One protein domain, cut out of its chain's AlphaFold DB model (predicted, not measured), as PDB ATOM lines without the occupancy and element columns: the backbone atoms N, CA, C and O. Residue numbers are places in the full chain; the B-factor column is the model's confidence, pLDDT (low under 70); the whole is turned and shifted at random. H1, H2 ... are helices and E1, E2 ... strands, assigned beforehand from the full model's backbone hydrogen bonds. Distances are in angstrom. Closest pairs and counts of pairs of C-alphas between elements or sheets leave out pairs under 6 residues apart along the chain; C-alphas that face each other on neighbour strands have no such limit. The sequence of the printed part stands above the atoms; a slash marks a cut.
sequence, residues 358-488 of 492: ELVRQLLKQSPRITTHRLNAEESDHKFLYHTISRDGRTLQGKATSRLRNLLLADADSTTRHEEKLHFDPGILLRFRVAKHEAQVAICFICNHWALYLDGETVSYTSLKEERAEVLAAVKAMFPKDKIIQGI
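AT A GLANCE: This is residues 358 to 488 of the 492 residues of the protein "Arylsulfatase" of Verrucomicrobiales bacterium (UniProt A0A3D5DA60). A single twisted sheet of seven antiparallel strands is covered over E4, E5 and E6 by two helices, H1 and H3, which lie side by side across the strands, while a third helix, H2, packs on the opposite face near E1 and E2. The short helix H4 sits at the end of H3, and a long loop, residues 412 to 427, swings out from H2 and comes back to E4. The printed part has 131 residues, with four named helices and seven named strands in the order H1, E1, E2, E3, H2, E4, E5, E6, E7, H3, H4; the class is mixed, helices and strands. Across the sheet the order is E3, E2, E1, E4, E5, E6, E7. The whole is compact and rounded, with a radius of gyration of the C-alphas of 14.1 A and spans of 37 by 31 by 29 A.

IN THESE COORDINATES: The printed part begins with H1, residues 358 to 366, 11.9 A long, with C-alpha 358 at (204.936, 151.740, 199.963). E1, residues 369 to 375, is 19.8 A long; E2, residues 384 to 390, is 19.4 A; E3, residues 395 to 401, is 16.8 A. H2 follows at residues 404 to 411 and is 10.5 A long. After the long loop comes E4, residues 428 to 434, 20.2 A long, beginning at C-alpha 428 (205.290, 133.799, 186.841). E5, residues 437 to 444, is the longest strand by residues and is 23.4 A long; E6, residues 449 to 454, is 17.1 A; E7, residues 457 to 461, is 10.7 A. H3, residues 465 to 478, is the longest helix and is 19.8 A long. H4, residues 483 to 487, is 5.7 A long and ends at C-alpha 487 (193.868, 131.538, 191.117).

HOW THE PARTS SIT: E1, E2 and E3 form a meander, each strand the antiparallel neighbour of the one before, and E4, E5, E6 and E7 form another. E1 and E4 are antiparallel neighbours at 166 degrees, with N 373 and O 429 at 2.8 A. In the hairpin of E1 and E2, N 387 and O 372 are 2.9 A apart; in that of E2 and E3, N 386 and O 399 are 3.0 A apart. In the hairpin of E4 and E5, N 432 and O 439 are 2.8 A apart; in that of E5 and E6, N 442 and O 451 are 2.9 A apart. In the hairpin of E6 and E7, N 454 and O 457 are 2.9 A apart. E3 and E7 are the edge strands. H1 is on the sheet at a height over the sheet of 8.2 A and runs across the strands, at 87 degrees to E4 on the local plane; its closest C-alphas to E4 are those of Leu 364 and Phe 432, 5.7 A. H3 is on the same face, at a height over the sheet of 10.2 A, and runs across the strands, at 76 degrees to E6 on the local plane. H1 and H3 touch at a shallow tilt of 12 degrees, the same way, the closest C-alphas being those of Arg 361 and Val 471, 6.6 A. H2 is on the opposite face, at a height over the sheet of 8.5 A, slantwise to the strands at 53 degrees to E1 on the local plane. H4 is not on the sheet; it only just touches H3, only at the corner by their link, with 3 pairs of C-alphas within 8 A, the closest being those of Lys 476 and Gln 486, 5.7 A. H1 and H2 are apart. Every O i to N i+4 pair is within hydrogen-bond range in H1, H2, H3 and H4.

THE WHOLE: The two C-alphas farthest apart are those of Asp 392 and Glu 419, 40.9 A. The printed part has no cut. The link from H2 to E4, 16 residues, is long. The mean pLDDT of the printed part is 73.6; 45 residues are under 70, namely residues 377 to 382, 401 to 426, 446 to 448 and 457 to 466.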
ATOM      1  N   GLU A 358     205.840 150.826 200.653       81.31
ATOM      2  CA  GLU A 358     204.936 151.740 199.963       81.31
ATOM      3  C   GLU A 358     205.426 152.108 198.560       81.31
ATOM      4  O   GLU A 358     204.611 152.193 197.643       81.31
ATOM      5  N   LEU A 359     206.741 152.228 198.341       84.94
ATOM      6  CA  LEU A 359     207.284 152.468 197.003       84.94
ATOM      7  C   LEU A 359     206.959 151.299 196.067       84.94
ATOM      8  O   LEU A 359     206.477 151.520 194.956       84.94
ATOM      9  N   VAL A 360     207.144 150.058 196.527       85.50
ATOM     10  CA  VAL A 360     206.757 148.867 195.755       85.50
ATOM     11  C   VAL A 360     205.262 148.927 195.431       85.50
ATOM     12  O   VAL A 360     204.891 148.875 194.259       85.50
ATOM     13  N   ARG A 361     204.392 149.126 196.432       85.62
ATOM     14  CA  ARG A 361     202.932 149.216 196.231       85.62
ATOM     15  C   ARG A 361     202.542 150.337 195.261       85.62
ATOM     16  O   ARG A 361     201.648 150.147 194.433       85.62
ATOM     17  N   GLN A 362     203.194 151.494 195.342       87.31
ATOM     18  CA  GLN A 362     202.961 152.625 194.453       87.31
ATOM     19  C   GLN A 362     203.337 152.280 193.010       87.31
ATOM     20  O   GLN A 362     202.546 152.547 192.103       87.31
ATOM     21  N   LEU A 363     204.499 151.661 192.788       90.12
ATOM     22  CA  LEU A 363     204.953 151.251 191.457       90.12
ATOM     23  C   LEU A 363     204.012 150.224 190.830       90.12
ATOM     24  O   LEU A 363     203.663 150.366 189.656       90.12
ATOM     25  N   LEU A 364     203.534 149.254 191.621       89.25
ATOM     26  CA  LEU A 364     202.487 148.327 191.189       89.25
ATOM     27  C   LEU A 364     201.267 149.119 190.704       89.25
ATOM     28  O   LEU A 364     200.866 148.995 189.552       89.25
ATOM     29  N   LYS A 365     200.728 150.018 191.537       87.00
ATOM     30  CA  LYS A 365     199.516 150.788 191.220       87.00
ATOM     31  C   LYS A 365     199.689 151.742 190.038       87.00
ATOM     32  O   LYS A 365     198.743 151.926 189.287       87.00
ATOM     33  N   GLN A 366     200.830 152.402 189.882       90.19
ATOM     34  CA  GLN A 366     200.990 153.499 188.920       90.19
ATOM     35  C   GLN A 366     201.510 153.051 187.554       90.19
ATOM     36  O   GLN A 366     201.499 153.848 186.615       90.19
ATOM     37  N   SER A 367     201.932 151.793 187.406       90.12
ATOM     38  CA  SER A 367     202.475 151.319 186.139       90.12
ATOM     39  C   SER A 367     201.403 151.293 185.033       90.12
ATOM     40  O   SER A 367     200.366 150.644 185.188       90.12
ATOM     41  N   PRO A 368     201.620 151.984 183.894       84.62
ATOM     42  CA  PRO A 368     200.647 152.022 182.800       84.62
ATOM     43  C   PRO A 368     200.629 150.723 181.980       84.62
ATOM     44  O   PRO A 368     199.639 150.423 181.307       84.62
ATOM     45  N   ARG A 369     201.733 149.964 182.010       88.69
ATOM     46  CA  ARG A 369     201.932 148.708 181.282       88.69
ATOM     47  C   ARG A 369     202.771 147.764 182.127       88.69
ATOM     48  O   ARG A 369     203.792 148.171 182.667       88.69
ATOM     49  N   ILE A 370     202.365 146.507 182.165       90.25
ATOM     50  CA  ILE A 370     202.979 145.467 182.977       90.25
ATOM     51  C   ILE A 370     203.513 144.408 182.032       90.25
ATOM     52  O   ILE A 370     202.816 143.940 181.132       90.25
ATOM     53  N   THR A 371     204.769 144.050 182.225       88.88
ATOM     54  CA  THR A 371     205.386 142.936 181.521       88.88
ATOM     55  C   THR A 371     205.165 141.674 182.335       88.88
ATOM     56  O   THR A 371     205.449 141.650 183.527       88.88
ATOM     57  N   THR A 372     204.670 140.622 181.703       86.00
ATOM     58  CA  THR A 372     204.434 139.329 182.341       86.00
ATOM     59  C   THR A 372     205.224 138.256 181.612       86.00
ATOM     60  O   THR A 372     205.216 138.202 180.383       86.00
ATOM     61  N   HIS A 373     205.915 137.412 182.368       84.31
ATOM     62  CA  HIS A 373     206.556 136.206 181.872       84.31
ATOM     63  C   HIS A 373     205.916 135.022 182.583       84.31
ATOM     64  O   HIS A 373     205.921 134.980 183.811       84.31
ATOM     65  N   ARG A 374     205.330 134.089 181.838       80.94
ATOM     66  CA  ARG A 374     204.597 132.954 182.408       80.94
ATOM     67  C   ARG A 374     205.029 131.658 181.748       80.94
ATOM     68  O   ARG A 374     205.158 131.598 180.528       80.94
ATOM     69  N   LEU A 375     205.193 130.619 182.552       78.44
ATOM     70  CA  LEU A 375     205.374 129.262 182.062       78.44
ATOM     71  C   LEU A 375     204.078 128.764 181.405       78.44
ATOM     72  O   LEU A 375     203.029 128.761 182.053       78.44
ATOM     73  N   ASN A 376     204.129 128.351 180.136       72.06
ATOM     74  CA  ASN A 376     202.983 127.703 179.501       72.06
ATOM     75  C   ASN A 376     202.827 126.286 180.073       72.06
ATOM     76  O   ASN A 376     203.674 125.430 179.827       72.06
ATOM     77  N   ALA A 377     201.765 126.051 180.846       58.75
ATOM     78  CA  ALA A 377     201.488 124.752 181.458       58.75
ATOM     79  C   ALA A 377     200.871 123.735 180.477       58.75
ATOM     80  O   ALA A 377     200.835 122.548 180.788       58.75
ATOM     81  N   GLU A 378     200.386 124.185 179.315       62.09
ATOM     82  CA  GLU A 378     199.728 123.335 178.312       62.09
ATOM     83  C   GLU A 378     200.717 122.728 177.297       62.09
ATOM     84  O   GLU A 378     200.365 121.802 176.571       62.09
ATOM     85  N   GLU A 379     201.967 123.207 177.258       62.75
ATOM     86  CA  GLU A 379     203.029 122.665 176.401       62.75
ATOM     87  C   GLU A 379     204.033 121.832 177.212       62.75
ATOM     88  O   GLU A 379     204.555 122.285 178.232       62.75
ATOM     89  N   SER A 380     204.380 120.644 176.703       52.41
ATOM     90  CA  SER A 380     205.355 119.714 177.303       52.41
ATOM     91  C   SER A 380     206.753 120.305 177.507       52.41
ATOM     92  O   SER A 380     207.512 119.831 178.346       52.41
ATOM     93  N   ASP A 381     207.099 121.342 176.741       65.00
ATOM     94  CA  ASP A 381     208.458 121.880 176.661       65.00
ATOM     95  C   ASP A 381     208.726 123.018 177.657       65.00
ATOM     96  O   ASP A 381     209.798 123.625 177.610       65.00
ATOM     97  N   HIS A 382     207.767 123.360 178.532       64.94
ATOM     98  CA  HIS A 382     207.950 124.389 179.565       64.94
ATOM     99  C   HIS A 382     208.433 125.746 178.999       64.94
ATOM    100  O   HIS A 382     209.311 126.410 179.560       64.94
ATOM    101  N   LYS A 383     207.876 126.181 177.859       72.56
ATOM    102  CA  LYS A 383     208.242 127.466 177.240       72.56
ATOM    103  C   LYS A 383     207.694 128.640 178.048       72.56
ATOM    104  O   LYS A 383     206.560 128.613 178.524       72.56
ATOM    105  N   PHE A 384     208.482 129.710 178.136       75.81
ATOM    106  CA  PHE A 384     208.033 130.965 178.728       75.81
ATOM    107  C   PHE A 384     207.339 131.826 177.675       75.81
ATOM    108  O   PHE A 384     207.901 132.132 176.618       75.81
ATOM    109  N   LEU A 385     206.123 132.254 177.988       78.88
ATOM    110  CA  LEU A 385     205.391 133.268 177.249       78.88
ATOM    111  C   LEU A 385     205.705 134.638 177.837       78.88
ATOM    112  O   LEU A 385     205.736 134.800 179.056       78.88
ATOM    113  N   TYR A 386     205.912 135.622 176.972       85.19
ATOM    114  CA  TYR A 386     205.962 137.028 177.350       85.19
ATOM    115  C   TYR A 386     204.685 137.721 176.895       85.19
ATOM    116  O   TYR A 386     204.310 137.585 175.727       85.19
ATOM    117  N   HIS A 387     204.092 138.537 177.769       84.31
ATOM    118  CA  HIS A 387     203.025 139.460 177.401       84.31
ATOM    119  C   HIS A 387     203.235 140.842 178.014       84.31
ATOM    120  O   HIS A 387     203.509 140.960 179.207       84.31
ATOM    121  N   THR A 388     203.009 141.889 177.223       86.94
ATOM    122  CA  THR A 388     202.756 143.233 177.747       86.94
ATOM    123  C   THR A 388     201.256 143.374 177.950       86.94
ATOM    124  O   THR A 388     200.493 143.180 177.004       86.94
ATOM    125  N   ILE A 389     200.829 143.747 179.149       85.25
ATOM    126  CA  ILE A 389     199.424 143.923 179.510       85.25
ATOM    127  C   ILE A 389     199.233 145.364 179.990       85.25
ATOM    128  O   ILE A 389     200.095 145.922 180.667       85.25
ATOM    129  N   SER A 390     198.139 146.012 179.611       82.00
ATOM    130  CA  SER A 390     197.750 147.294 180.195       82.00
ATOM    131  C   SER A 390     197.313 147.122 181.650       82.00
ATOM    132  O   SER A 390     196.973 146.026 182.098       82.00
ATOM    133  N   ARG A 391     197.267 148.229 182.394       78.50
ATOM    134  CA  ARG A 391     196.822 148.228 183.795       78.50
ATOM    135  C   ARG A 391     195.412 147.652 184.015       78.50
ATOM    136  O   ARG A 391     195.141 147.152 185.096       78.50
ATOM    137  N   ASP A 392     194.524 147.723 183.022       77.19
ATOM    138  CA  ASP A 392     193.162 147.161 183.067       77.19
ATOM    139  C   ASP A 392     193.083 145.690 182.606       77.19
ATOM    140  O   ASP A 392     191.990 145.147 182.421       77.19
ATOM    141  N   GLY A 393     194.227 145.027 182.418       74.50
ATOM    142  CA  GLY A 393     194.300 143.603 182.104       74.50
ATOM    143  C   GLY A 393     194.135 143.263 180.620       74.50
ATOM    144  O   GLY A 393     193.912 142.097 180.294       74.50
ATOM    145  N   ARG A 394     194.227 144.238 179.701       80.62
ATOM    146  CA  ARG A 394     194.186 143.968 178.254       80.62
ATOM    147  C   ARG A 394     195.576 143.628 177.739       80.62
ATOM    148  O   ARG A 394     196.527 144.384 177.924       80.62
ATOM    149  N   THR A 395     195.693 142.504 177.045       84.88
ATOM    150  CA  THR A 395     196.943 142.128 176.381       84.88
ATOM    151  C   THR A 395     197.232 143.101 175.243       84.88
ATOM    152  O   THR A 395     196.419 143.263 174.338       84.88
ATOM    153  N   LEU A 396     198.398 143.741 175.293       85.31
ATOM    154  CA  LEU A 396     198.884 144.675 174.281       85.31
ATOM    155  C   LEU A 396     199.787 143.977 173.249       85.31
ATOM    156  O   LEU A 396     199.759 144.339 172.078       85.31
ATOM    157  N   GLN A 397     200.592 142.989 173.665       87.06
ATOM    158  CA  GLN A 397     201.494 142.212 172.794       87.06
ATOM    159  C   GLN A 397     201.936 140.904 173.479       87.06
ATOM    160  O   GLN A 397     202.019 140.891 174.705       87.06
ATOM    161  N   GLY A 398     202.290 139.842 172.732       80.69
ATOM    162  CA  GLY A 398     202.964 138.662 173.300       80.69
ATOM    163  C   GLY A 398     203.657 137.721 172.301       80.69
ATOM    164  O   GLY A 398     203.374 137.778 171.105       80.69
ATOM    165  N   LYS A 399     204.598 136.894 172.795       77.31
ATOM    166  CA  LYS A 399     205.357 135.871 172.031       77.31
ATOM    167  C   LYS A 399     205.784 134.686 172.915       77.31
ATOM    168  O   LYS A 399     206.058 134.875 174.099       77.31
ATOM    169  N   ALA A 400     205.919 133.496 172.320       74.44
ATOM    170  CA  ALA A 400     206.556 132.335 172.949       74.44
ATOM    171  C   ALA A 400     208.087 132.415 172.844       74.44
ATOM    172  O   ALA A 400     208.625 132.797 171.803       74.44
ATOM    173  N   THR A 401     208.796 132.066 173.919       66.19
ATOM    174  CA  THR A 401     210.258 132.181 174.000       66.19
ATOM    175  C   THR A 401     210.875 130.957 174.682       66.19
ATOM    176  O   THR A 401     210.530 130.606 175.808       66.19
ATOM    177  N   SER A 402     211.819 130.296 174.008       61.53
ATOM    178  CA  SER A 402     212.551 129.144 174.561       61.53
ATOM    179  C   SER A 402     213.786 129.551 175.377       61.53
ATOM    180  O   SER A 402     214.207 128.826 176.270       61.53
ATOM    181  N   ARG A 403     214.365 130.732 175.113       62.06
ATOM    182  CA  ARG A 403     215.648 131.191 175.691       62.06
ATOM    183  C   ARG A 403     215.512 131.981 177.000       62.06
ATOM    184  O   ARG A 403     216.512 132.385 177.588       62.06
ATOM    185  N   LEU A 404     214.281 132.236 177.433       61.62
ATOM    186  CA  LEU A 404     213.977 133.238 178.450       61.62
ATOM    187  C   LEU A 404     214.155 132.718 179.880       61.62
ATOM    188  O   LEU A 404     214.517 133.500 180.749       61.62
ATOM    189  N   ARG A 405     214.043 131.400 180.098       56.25
ATOM    190  CA  ARG A 405     214.373 130.753 181.379       56.25
ATOM    191  C   ARG A 405     215.801 131.088 181.818       56.25
ATOM    192  O   ARG A 405     216.005 131.570 182.920       56.25
ATOM    193  N   ASN A 406     216.777 130.967 180.917       52.22
ATOM    194  CA  ASN A 406     218.180 131.276 181.221       52.22
ATOM    195  C   ASN A 406     218.440 132.768 181.484       52.22
ATOM    196  O   ASN A 406     219.397 133.090 182.178       52.22
ATOM    197  N   LEU A 407     217.615 133.665 180.927       53.25
ATOM    198  CA  LEU A 407     217.740 135.118 181.092       53.25
ATOM    199  C   LEU A 407     217.073 135.589 182.389       53.25
ATOM    200  O   LEU A 407     217.664 136.350 183.142       53.25
ATOM    201  N   LEU A 408     215.883 135.058 182.693       52.12
ATOM    202  CA  LEU A 408     215.212 135.247 183.977       52.12
ATOM    203  C   LEU A 408     216.079 134.736 185.127       52.12
ATOM    204  O   LEU A 408     216.194 135.426 186.125       52.12
ATOM    205  N   LEU A 409     216.738 133.587 184.960       47.12
ATOM    206  CA  LEU A 409     217.664 133.019 185.945       47.12
ATOM    207  C   LEU A 409     219.045 133.703 185.974       47.12
ATOM    208  O   LEU A 409     219.817 133.449 186.888       47.12
ATOM    209  N   ALA A 410     219.397 134.518 184.975       43.66
ATOM    210  CA  ALA A 410     220.629 135.316 184.986       43.66
ATOM    211  C   ALA A 410     220.410 136.703 185.616       43.66
ATOM    212  O   ALA A 410     221.295 137.185 186.311       43.66
ATOM    213  N   ASP A 411     219.231 137.305 185.420       41.75
ATOM    214  CA  ASP A 411     218.852 138.596 186.020       41.75
ATOM    215  C   ASP A 411     218.261 138.445 187.428       41.75
ATOM    216  O   ASP A 411     218.476 139.301 188.280       41.75
ATOM    217  N   ALA A 412     217.516 137.366 187.697       45.47
ATOM    218  CA  ALA A 412     217.081 137.049 189.057       45.47
ATOM    219  C   ALA A 412     218.260 136.587 189.924       45.47
ATOM    220  O   ALA A 412     218.128 136.588 191.147       45.47
ATOM    221  N   ASP A 413     219.388 136.213 189.295       43.62
ATOM    222  CA  ASP A 413     220.564 135.690 189.975       43.62
ATOM    223  C   ASP A 413     221.894 135.783 189.216       43.62
ATOM    224  O   ASP A 413     222.403 134.818 188.636       43.62
ATOM    225  N   SER A 414     222.583 136.899 189.435       35.88
ATOM    226  CA  SER A 414     224.040 136.850 189.561       35.88
ATOM    227  C   SER A 414     224.493 136.210 190.889       35.88
ATOM    228  O   SER A 414     225.679 135.948 191.032       35.88
ATOM    229  N   THR A 415     223.580 135.891 191.832       41.56
ATOM    230  CA  THR A 415     223.928 135.415 193.194       41.56
ATOM    231  C   THR A 415     223.429 134.005 193.586       41.56
ATOM    232  O   THR A 415     223.846 133.504 194.623       41.56
ATOM    233  N   THR A 416     222.580 133.291 192.826       45.16
ATOM    234  CA  THR A 416     222.277 131.843 193.064       45.16
ATOM    235  C   THR A 416     223.162 130.900 192.273       45.16
ATOM    236  O   THR A 416     223.034 129.682 192.400       45.16
ATOM    237  N   ARG A 417     224.118 131.414 191.503       40.28
ATOM    238  CA  ARG A 417     225.113 130.564 190.854       40.28
ATOM    239  C   ARG A 417     226.266 130.284 191.801       40.28
ATOM    240  O   ARG A 417     227.355 130.789 191.600       40.28
ATOM    241  N   HIS A 418     225.974 129.521 192.844       34.78
ATOM    242  CA  HIS A 418     226.757 128.376 193.296       34.78
ATOM    243  C   HIS A 418     226.152 127.864 194.610       34.78
ATOM    244  O   HIS A 418     225.908 128.632 195.533       34.78
ATOM    245  N   GLU A 419     225.926 126.550 194.621       38.47
ATOM    246  CA  GLU A 419     225.556 125.683 195.745       38.47
ATOM    247  C   GLU A 419     224.061 125.426 196.004       38.47
ATOM    248  O   GLU A 419     223.167 126.261 195.887       38.47
ATOM    249  N   GLU A 420     223.804 124.143 196.223       42.28
ATOM    250  CA  GLU A 420     222.569 123.410 196.005       42.28
ATOM    251  C   GLU A 420     221.509 123.714 197.077       42.28
ATOM    252  O   GLU A 420     221.758 123.474 198.256       42.28
ATOM    253  N   LYS A 421     220.310 124.172 196.655       36.62
ATOM    254  CA  LYS A 421     218.959 123.710 197.102       36.62
ATOM    255  C   LYS A 421     217.796 124.690 196.911       36.62
ATOM    256  O   LYS A 421     216.656 124.290 197.124       36.62
ATOM    257  N   LEU A 422     217.999 125.915 196.429       45.00
ATOM    258  CA  LEU A 422     216.873 126.801 196.088       45.00
ATOM    259  C   LEU A 422     216.850 127.099 194.590       45.00
ATOM    260  O   LEU A 422     217.217 128.183 194.146       45.00
ATOM    261  N   HIS A 423     216.372 126.132 193.802       49.31
ATOM    262  CA  HIS A 423     215.904 126.404 192.443       49.31
ATOM    263  C   HIS A 423     214.648 127.283 192.525       49.31
ATOM    264  O   HIS A 423     213.519 126.793 192.540       49.31
ATOM    265  N   PHE A 424     214.835 128.597 192.621       57.56
ATOM    266  CA  PHE A 424     213.746 129.535 192.405       57.56
ATOM    267  C   PHE A 424     213.517 129.663 190.899       57.56
ATOM    268  O   PHE A 424     214.124 130.494 190.231       57.56
ATOM    269  N   ASP A 425     212.675 128.784 190.356       63.38
ATOM    270  CA  ASP A 425     212.237 128.833 188.961       63.38
ATOM    271  C   ASP A 425     210.847 129.485 188.898       63.38
ATOM    272  O   ASP A 425     209.835 128.809 189.127       63.38
ATOM    273  N   PRO A 426     210.757 130.815 188.704       69.12
ATOM    274  CA  PRO A 426     209.479 131.496 188.763       69.12
ATOM    275  C   PRO A 426     208.592 131.040 187.602       69.12
ATOM    276  O   PRO A 426     208.870 131.314 186.439       69.12
ATOM    277  N   GLY A 427     207.465 130.408 187.920       76.12
ATOM    278  CA  GLY A 427     206.424 130.112 186.941       76.12
ATOM    279  C   GLY A 427     205.681 131.366 186.468       76.12
ATOM    280  O   GLY A 427     205.087 131.350 185.388       76.12
ATOM    281  N   ILE A 428     205.729 132.457 187.245       82.56
ATOM    282  CA  ILE A 428     205.290 133.799 186.841       82.56
ATOM    283  C   ILE A 428     206.318 134.844 187.288       82.56
ATOM    284  O   ILE A 428     206.729 134.854 188.444       82.56
ATOM    285  N   LEU A 429     206.650 135.785 186.404       86.44
ATOM    286  CA  LEU A 429     207.296 137.052 186.738       86.44
ATOM    287  C   LEU A 429     206.459 138.215 186.208       86.44
ATOM    288  O   LEU A 429     206.177 138.288 185.013       86.44
ATOM    289  N   LEU A 430     206.102 139.150 187.081       88.44
ATOM    290  CA  LEU A 430     205.441 140.402 186.725       88.44
ATOM    291  C   LEU A 430     206.429 141.554 186.917       88.44
ATOM    292  O   LEU A 430     207.024 141.659 187.984       88.44
ATOM    293  N   ARG A 431     206.602 142.420 185.917       91.00
ATOM    294  CA  ARG A 431     207.462 143.612 185.978       91.00
ATOM    295  C   ARG A 431     206.624 144.873 185.789       91.00
ATOM    296  O   ARG A 431     205.946 145.028 184.769       91.00
ATOM    297  N   PHE A 432     206.704 145.772 186.760       91.94
ATOM    298  CA  PHE A 432     205.962 147.025 186.849       91.94
ATOM    299  C   PHE A 432     206.961 148.170 186.789       91.94
ATOM    300  O   PHE A 432     207.814 148.284 187.664       91.94
ATOM    301  N   ARG A 433     206.870 149.020 185.766       90.44
ATOM    302  CA  ARG A 433     207.819 150.123 185.569       90.44
ATOM    303  C   ARG A 433     207.109 151.469 185.571       90.44
ATOM    304  O   ARG A 433     206.060 151.616 184.937       90.44
ATOM    305  N   VAL A 434     207.697 152.443 186.260       90.94
ATOM    306  CA  VAL A 434     207.298 153.855 186.243       90.94
ATOM    307  C   VAL A 434     208.567 154.698 186.172       90.94
ATOM    308  O   VAL A 434     209.406 154.653 187.069       90.94
ATOM    309  N   ALA A 435     208.714 155.473 185.094       88.69
ATOM    310  CA  ALA A 435     209.935 156.222 184.800       88.69
ATOM    311  C   ALA A 435     211.190 155.322 184.869       88.69
ATOM    312  O   ALA A 435     211.286 154.357 184.108       88.69
ATOM    313  N   LYS A 436     212.134 155.637 185.765       87.06
ATOM    314  CA  LYS A 436     213.382 154.884 185.964       87.06
ATOM    315  C   LYS A 436     213.261 153.708 186.939       87.06
ATOM    316  O   LYS A 436     214.207 152.940 187.030       87.06
ATOM    317  N   HIS A 437     212.144 153.602 187.658       88.06
ATOM    318  CA  HIS A 437     211.963 152.604 188.705       88.06
ATOM    319  C   HIS A 437     211.199 151.383 188.202       88.06
ATOM    320  O   HIS A 437     210.243 151.509 187.429       88.06
ATOM    321  N   GLU A 438     211.588 150.210 188.685       88.94
ATOM    322  CA  GLU A 438     210.979 148.926 188.384       88.94
ATOM    323  C   GLU A 438     210.739 148.112 189.658       88.94
ATOM    324  O   GLU A 438     211.649 147.898 190.448       88.94
ATOM    325  N   ALA A 439     209.523 147.592 189.818       88.94
ATOM    326  CA  ALA A 439     209.217 146.540 190.777       88.94
ATOM    327  C   ALA A 439     208.979 145.223 190.033       88.94
ATOM    328  O   ALA A 439     208.271 145.196 189.021       88.94
ATOM    329  N   GLN A 440     209.530 144.122 190.540       87.44
ATOM    330  CA  GLN A 440     209.277 142.789 190.003       87.44
ATOM    331  C   GLN A 440     208.669 141.879 191.068       87.44
ATOM    332  O   GLN A 440     209.093 141.890 192.220       87.44
ATOM    333  N   VAL A 441     207.684 141.077 190.666       86.62
ATOM    334  CA  VAL A 441     207.006 140.089 191.506       86.62
ATOM    335  C   VAL A 441     207.172 138.727 190.850       86.62
ATOM    336  O   VAL A 441     206.546 138.445 189.825       86.62
ATOM    337  N   ALA A 442     208.047 137.905 191.413       82.88
ATOM    338  CA  ALA A 442     208.347 136.572 190.919       82.88
ATOM    339  C   ALA A 442     207.657 135.520 191.790       82.88
ATOM    340  O   ALA A 442     207.632 135.657 193.010       82.88
ATOM    341  N   ILE A 443     207.111 134.475 191.173       79.69
ATOM    342  CA  ILE A 443     206.274 133.460 191.816       79.69
ATOM    343  C   ILE A 443     206.720 132.093 191.314       79.69
ATOM    344  O   ILE A 443     206.552 131.785 190.134       79.69
ATOM    345  N   CYS A 444     207.259 131.259 192.193       77.00
ATOM    346  CA  CYS A 444     207.621 129.880 191.895       77.00
ATOM    347  C   CYS A 444     206.516 128.934 192.367       77.00
ATOM    348  O   CYS A 444     206.238 128.836 193.561       77.00
ATOM    349  N   PHE A 445     205.911 128.198 191.433       71.56
ATOM    350  CA  PHE A 445     204.881 127.204 191.749       71.56
ATOM    351  C   PHE A 445     205.450 125.906 192.327       71.56
ATOM    352  O   PHE A 445     204.726 125.183 193.000       71.56
ATOM    353  N   ILE A 446     206.729 125.614 192.066       67.94
ATOM    354  CA  ILE A 446     207.382 124.369 192.491       67.94
ATOM    355  C   ILE A 446     207.679 124.422 193.985       67.94
ATOM    356  O   ILE A 446     207.242 123.564 194.743       67.94
ATOM    357  N   CYS A 447     208.417 125.448 194.408       65.12
ATOM    358  CA  CYS A 447     208.804 125.611 195.805       65.12
ATOM    359  C   CYS A 447     207.812 126.475 196.594       65.12
ATOM    360  O   CYS A 447     207.993 126.676 197.787       65.12
ATOM    361  N   ASN A 448     206.746 126.954 195.945       69.62
ATOM    362  CA  ASN A 448     205.743 127.818 196.550       69.62
ATOM    363  C   ASN A 448     206.350 129.085 197.199       69.62
ATOM    364  O   ASN A 448     206.039 129.463 198.329       69.62
ATOM    365  N   HIS A 449     207.258 129.741 196.477       72.00
ATOM    366  CA  HIS A 449     207.923 130.953 196.943       72.00
ATOM    367  C   HIS A 449     207.623 132.156 196.042       72.00
ATOM    368  O   HIS A 449     207.253 132.033 194.879       72.00
ATOM    369  N   TRP A 450     207.832 133.337 196.609       75.75
ATOM    370  CA  TRP A 450     207.698 134.664 196.033       75.75
ATOM    371  C   TRP A 450     208.963 135.488 196.265       75.75
ATOM    372  O   TRP A 450     209.545 135.479 197.352       75.75
ATOM    373  N   ALA A 451     209.338 136.272 195.266       76.44
ATOM    374  CA  ALA A 451     210.412 137.241 195.380       76.44
ATOM    375  C   ALA A 451     209.916 138.606 194.906       76.44
ATOM    376  O   ALA A 451     209.248 138.712 193.874       76.44
ATOM    377  N   LEU A 452     210.229 139.638 195.680       78.50
ATOM    378  CA  LEU A 452     210.024 141.031 195.326       78.50
ATOM    379  C   LEU A 452     211.379 141.656 195.051       78.50
ATOM    380  O   LEU A 452     212.278 141.600 195.894       78.50
ATOM    381  N   TYR A 453     211.481 142.280 193.888       80.38
ATOM    382  CA  TYR A 453     212.651 143.041 193.490       80.38
ATOM    383  C   TYR A 453     212.269 144.496 193.261       80.38
ATOM    384  O   TYR A 453     211.169 144.783 192.784       80.38
ATOM    385  N   LEU A 454     213.187 145.399 193.577       81.62
ATOM    386  CA  LEU A 454     213.090 146.822 193.298       81.62
ATOM    387  C   LEU A 454     214.392 147.238 192.630       81.62
ATOM    388  O   LEU A 454     215.461 147.056 193.200       81.62
ATOM    389  N   ASP A 455     214.295 147.754 191.410       81.88
ATOM    390  CA  ASP A 455     215.433 148.207 190.607       81.88
ATOM    391  C   ASP A 455     216.537 147.138 190.452       81.88
ATOM    392  O   ASP A 455     217.726 147.444 190.404       81.88
ATOM    393  N   GLY A 456     216.126 145.868 190.356       72.38
ATOM    394  CA  GLY A 456     217.012 144.703 190.230       72.38
ATOM    395  C   GLY A 456     217.507 144.128 191.560       72.38
ATOM    396  O   GLY A 456     218.036 143.022 191.582       72.38
ATOM    397  N   GLU A 457     217.282 144.814 192.679       68.12
ATOM    398  CA  GLU A 457     217.714 144.371 194.005       68.12
ATOM    399  C   GLU A 457     216.614 143.557 194.694       68.12
ATOM    400  O   GLU A 457     215.435 143.913 194.649       68.12
ATOM    401  N   THR A 458     216.983 142.464 195.368       69.19
ATOM    402  CA  THR A 458     216.020 141.662 196.141       69.19
ATOM    403  C   THR A 458     215.580 142.436 197.385       69.19
ATOM    404  O   THR A 458     216.357 142.607 198.320       69.19
ATOM    405  N   VAL A 459     214.315 142.849 197.421       66.44
ATOM    406  CA  VAL A 459     213.686 143.555 198.554       66.44
ATOM    407  C   VAL A 459     213.158 142.587 199.594       66.44
ATOM    408  O   VAL A 459     213.242 142.821 200.794       66.44
ATOM    409  N   SER A 460     212.557 141.507 199.110       65.88
ATOM    410  CA  SER A 460     211.932 140.493 199.942       65.88
ATOM    411  C   SER A 460     211.984 139.173 199.196       65.88
ATOM    412  O   SER A 460     211.562 139.072 198.049       65.88
ATOM    413  N   TYR A 461     212.512 138.145 199.844       60.00
ATOM    414  CA  TYR A 461     212.500 136.772 199.348       60.00
ATOM    415  C   TYR A 461     211.769 135.962 200.435       60.00
ATOM    416  O   TYR A 461     212.281 135.808 201.535       60.00
ATOM    417  N   THR A 462     210.503 135.625 200.165       53.78
ATOM    418  CA  THR A 462     209.352 135.260 201.042       53.78
ATOM    419  C   THR A 462     209.412 135.294 202.569       53.78
ATOM    420  O   THR A 462     210.146 134.533 203.174       53.78
ATOM    421  N   SER A 463     208.403 135.928 203.188       48.03
ATOM    422  CA  SER A 463     207.288 135.297 203.965       48.03
ATOM    423  C   SER A 463     206.704 136.215 205.056       48.03
ATOM    424  O   SER A 463     206.015 135.749 205.965       48.03
ATOM    425  N   LEU A 464     206.901 137.532 204.954       59.97
ATOM    426  CA  LEU A 464     206.019 138.488 205.623       59.97
ATOM    427  C   LEU A 464     204.616 138.312 205.034       59.97
ATOM    428  O   LEU A 464     204.326 138.785 203.935       59.97
ATOM    429  N   LYS A 465     203.781 137.525 205.721       64.31
ATOM    430  CA  LYS A 465     202.441 137.140 205.262       64.31
ATOM    431  C   LYS A 465     201.613 138.378 204.937       64.31
ATOM    432  O   LYS A 465     200.871 138.361 203.964       64.31
ATOM    433  N   GLU A 466     201.775 139.427 205.730       68.06
ATOM    434  CA  GLU A 466     201.093 140.707 205.598       68.06
ATOM    435  C   GLU A 466     201.543 141.438 204.323       68.06
ATOM    436  O   GLU A 466     200.717 141.691 203.450       68.06
ATOM    437  N   GLU A 467     202.851 141.667 204.145       70.50
ATOM    438  CA  GLU A 467     203.393 142.320 202.940       70.50
ATOM    439  C   GLU A 467     203.052 141.537 201.663       70.50
ATOM    440  O   GLU A 467     202.635 142.116 200.659       70.50
ATOM    441  N   ARG A 468     203.166 140.202 201.705       74.81
ATOM    442  CA  ARG A 468     202.789 139.325 200.592       74.81
ATOM    443  C   ARG A 468     201.299 139.413 200.289       74.81
ATOM    444  O   ARG A 468     200.940 139.510 199.120       74.81
ATOM    445  N   ALA A 469     200.439 139.345 201.304       78.44
ATOM    446  CA  ALA A 469     198.992 139.406 201.119       78.44
ATOM    447  C   ALA A 469     198.574 140.742 200.501       78.44
ATOM    448  O   ALA A 469     197.771 140.758 199.572       78.44
ATOM    449  N   GLU A 470     199.163 141.847 200.952       80.06
ATOM    450  CA  GLU A 470     198.896 143.172 200.398       80.06
ATOM    451  C   GLU A 470     199.390 143.317 198.955       80.06
ATOM    452  O   GLU A 470     198.641 143.788 198.094       80.06
ATOM    453  N   VAL A 471     200.621 142.885 198.659       84.06
ATOM    454  CA  VAL A 471     201.164 142.911 197.292       84.06
ATOM    455  C   VAL A 471     200.347 142.007 196.371       84.06
ATOM    456  O   VAL A 471     199.973 142.428 195.276       84.06
ATOM    457  N   LEU A 472     199.999 140.795 196.811       85.12
ATOM    458  CA  LEU A 472     199.158 139.877 196.047       85.12
ATOM    459  C   LEU A 472     197.763 140.461 195.805       85.12
ATOM    460  O   LEU A 472     197.258 140.368 194.689       85.12
ATOM    461  N   ALA A 473     197.147 141.087 196.808       88.44
ATOM    462  CA  ALA A 473     195.856 141.750 196.653       88.44
ATOM    463  C   ALA A 473     195.930 142.882 195.617       88.44
ATOM    464  O   ALA A 473     195.063 142.973 194.746       88.44
ATOM    465  N   ALA A 474     196.992 143.695 195.650       88.88
ATOM    466  CA  ALA A 474     197.227 144.738 194.654       88.88
ATOM    467  C   ALA A 474     197.391 144.147 193.244       88.88
ATOM    468  O   ALA A 474     196.732 144.601 192.310       88.88
ATOM    469  N   VAL A 475     198.200 143.093 193.096       88.25
ATOM    470  CA  VAL A 475     198.380 142.381 191.824       88.25
ATOM    471  C   VAL A 475     197.044 141.820 191.323       88.25
ATOM    472  O   VAL A 475     196.655 142.088 190.190       88.25
ATOM    473  N   LYS A 476     196.278 141.106 192.155       89.56
ATOM    474  CA  LYS A 476     194.966 140.562 191.766       89.56
ATOM    475  C   LYS A 476     193.984 141.656 191.350       89.56
ATOM    476  O   LYS A 476     193.291 141.484 190.350       89.56
ATOM    477  N   ALA A 477     193.946 142.785 192.053       89.25
ATOM    478  CA  ALA A 477     193.076 143.904 191.697       89.25
ATOM    479  C   ALA A 477     193.404 144.496 190.313       89.25
ATOM    480  O   ALA A 477     192.509 144.967 189.615       89.25
ATOM    481  N   MET A 478     194.673 144.444 189.894       86.88
ATOM    482  CA  MET A 478     195.114 144.907 188.573       86.88
ATOM    483  C   MET A 478     194.806 143.919 187.442       86.88
ATOM    484  O   MET A 478     194.684 144.323 186.289       86.88
ATOM    485  N   PHE A 479     194.641 142.633 187.754       85.31
ATOM    486  CA  PHE A 479     194.373 141.586 186.766       85.31
ATOM    487  C   PHE A 479     193.048 140.854 187.030       85.31
ATOM    488  O   PHE A 479     193.038 139.625 187.156       85.31
ATOM    489  N   PRO A 480     191.900 141.557 187.075       85.31
ATOM    490  CA  PRO A 480     190.628 140.979 187.523       85.31
ATOM    491  C   PRO A 480     190.097 139.857 186.615       85.31
ATOM    492  O   PRO A 480     189.239 139.084 187.029       85.31
ATOM    493  N   LYS A 481     190.592 139.760 185.373       83.44
ATOM    494  CA  LYS A 481     190.172 138.758 184.379       83.44
ATOM    495  C   LYS A 481     191.197 137.637 184.148       83.44
ATOM    496  O   LYS A 481     190.873 136.671 183.459       83.44
ATOM    497  N   ASP A 482     192.411 137.739 184.695       80.94
ATOM    498  CA  ASP A 482     193.441 136.704 184.524       80.94
ATOM    499  C   ASP A 482     193.212 135.574 185.535       80.94
ATOM    500  O   ASP A 482     193.524 135.702 186.718       80.94
ATOM    501  N   LYS A 483     192.654 134.453 185.067       82.69
ATOM    502  CA  LYS A 483     192.283 133.314 185.922       82.69
ATOM    503  C   LYS A 483     193.457 132.727 186.701       82.69
ATOM    504  O   LYS A 483     193.256 132.253 187.813       82.69
ATOM    505  N   ILE A 484     194.665 132.756 186.142       79.69
ATOM    506  CA  ILE A 484     195.839 132.197 186.809       79.69
ATOM    507  C   ILE A 484     196.296 133.150 187.919       79.69
ATOM    508  O   ILE A 484     196.523 132.680 189.025       79.69
ATOM    509  N   ILE A 485     196.359 134.472 187.682       83.12
ATOM    510  CA  ILE A 485     196.685 135.462 188.729       83.12
ATOM    511  C   ILE A 485     195.623 135.453 189.835       83.12
ATOM    512  O   ILE A 485     195.963 135.449 191.017       83.12
ATOM    513  N   GLN A 486     194.339 135.398 189.475       87.25
ATOM    514  CA  GLN A 486     193.259 135.273 190.459       87.25
ATOM    515  C   GLN A 486     193.348 133.963 191.250       87.25
ATOM    516  O   GLN A 486     193.112 133.955 192.461       87.25
ATOM    517  N   GLY A 487     193.732 132.881 190.569       86.06
ATOM    518  CA  GLY A 487     193.868 131.538 191.117       86.06
ATOM    519  C   GLY A 487     195.052 131.347 192.058       86.06
ATOM    520  O   GLY A 487     195.060 130.351 192.769       86.06
ATOM    521  N   ILE A 488     196.004 132.287 192.113       81.50
ATOM    522  CA  ILE A 488     197.120 132.282 193.067       81.50
ATOM    523  C   ILE A 488     196.567 132.188 194.503       81.50
ATOM    524  O   ILE A 488     195.931 133.141 194.969       81.50
TER     525      ILE A 488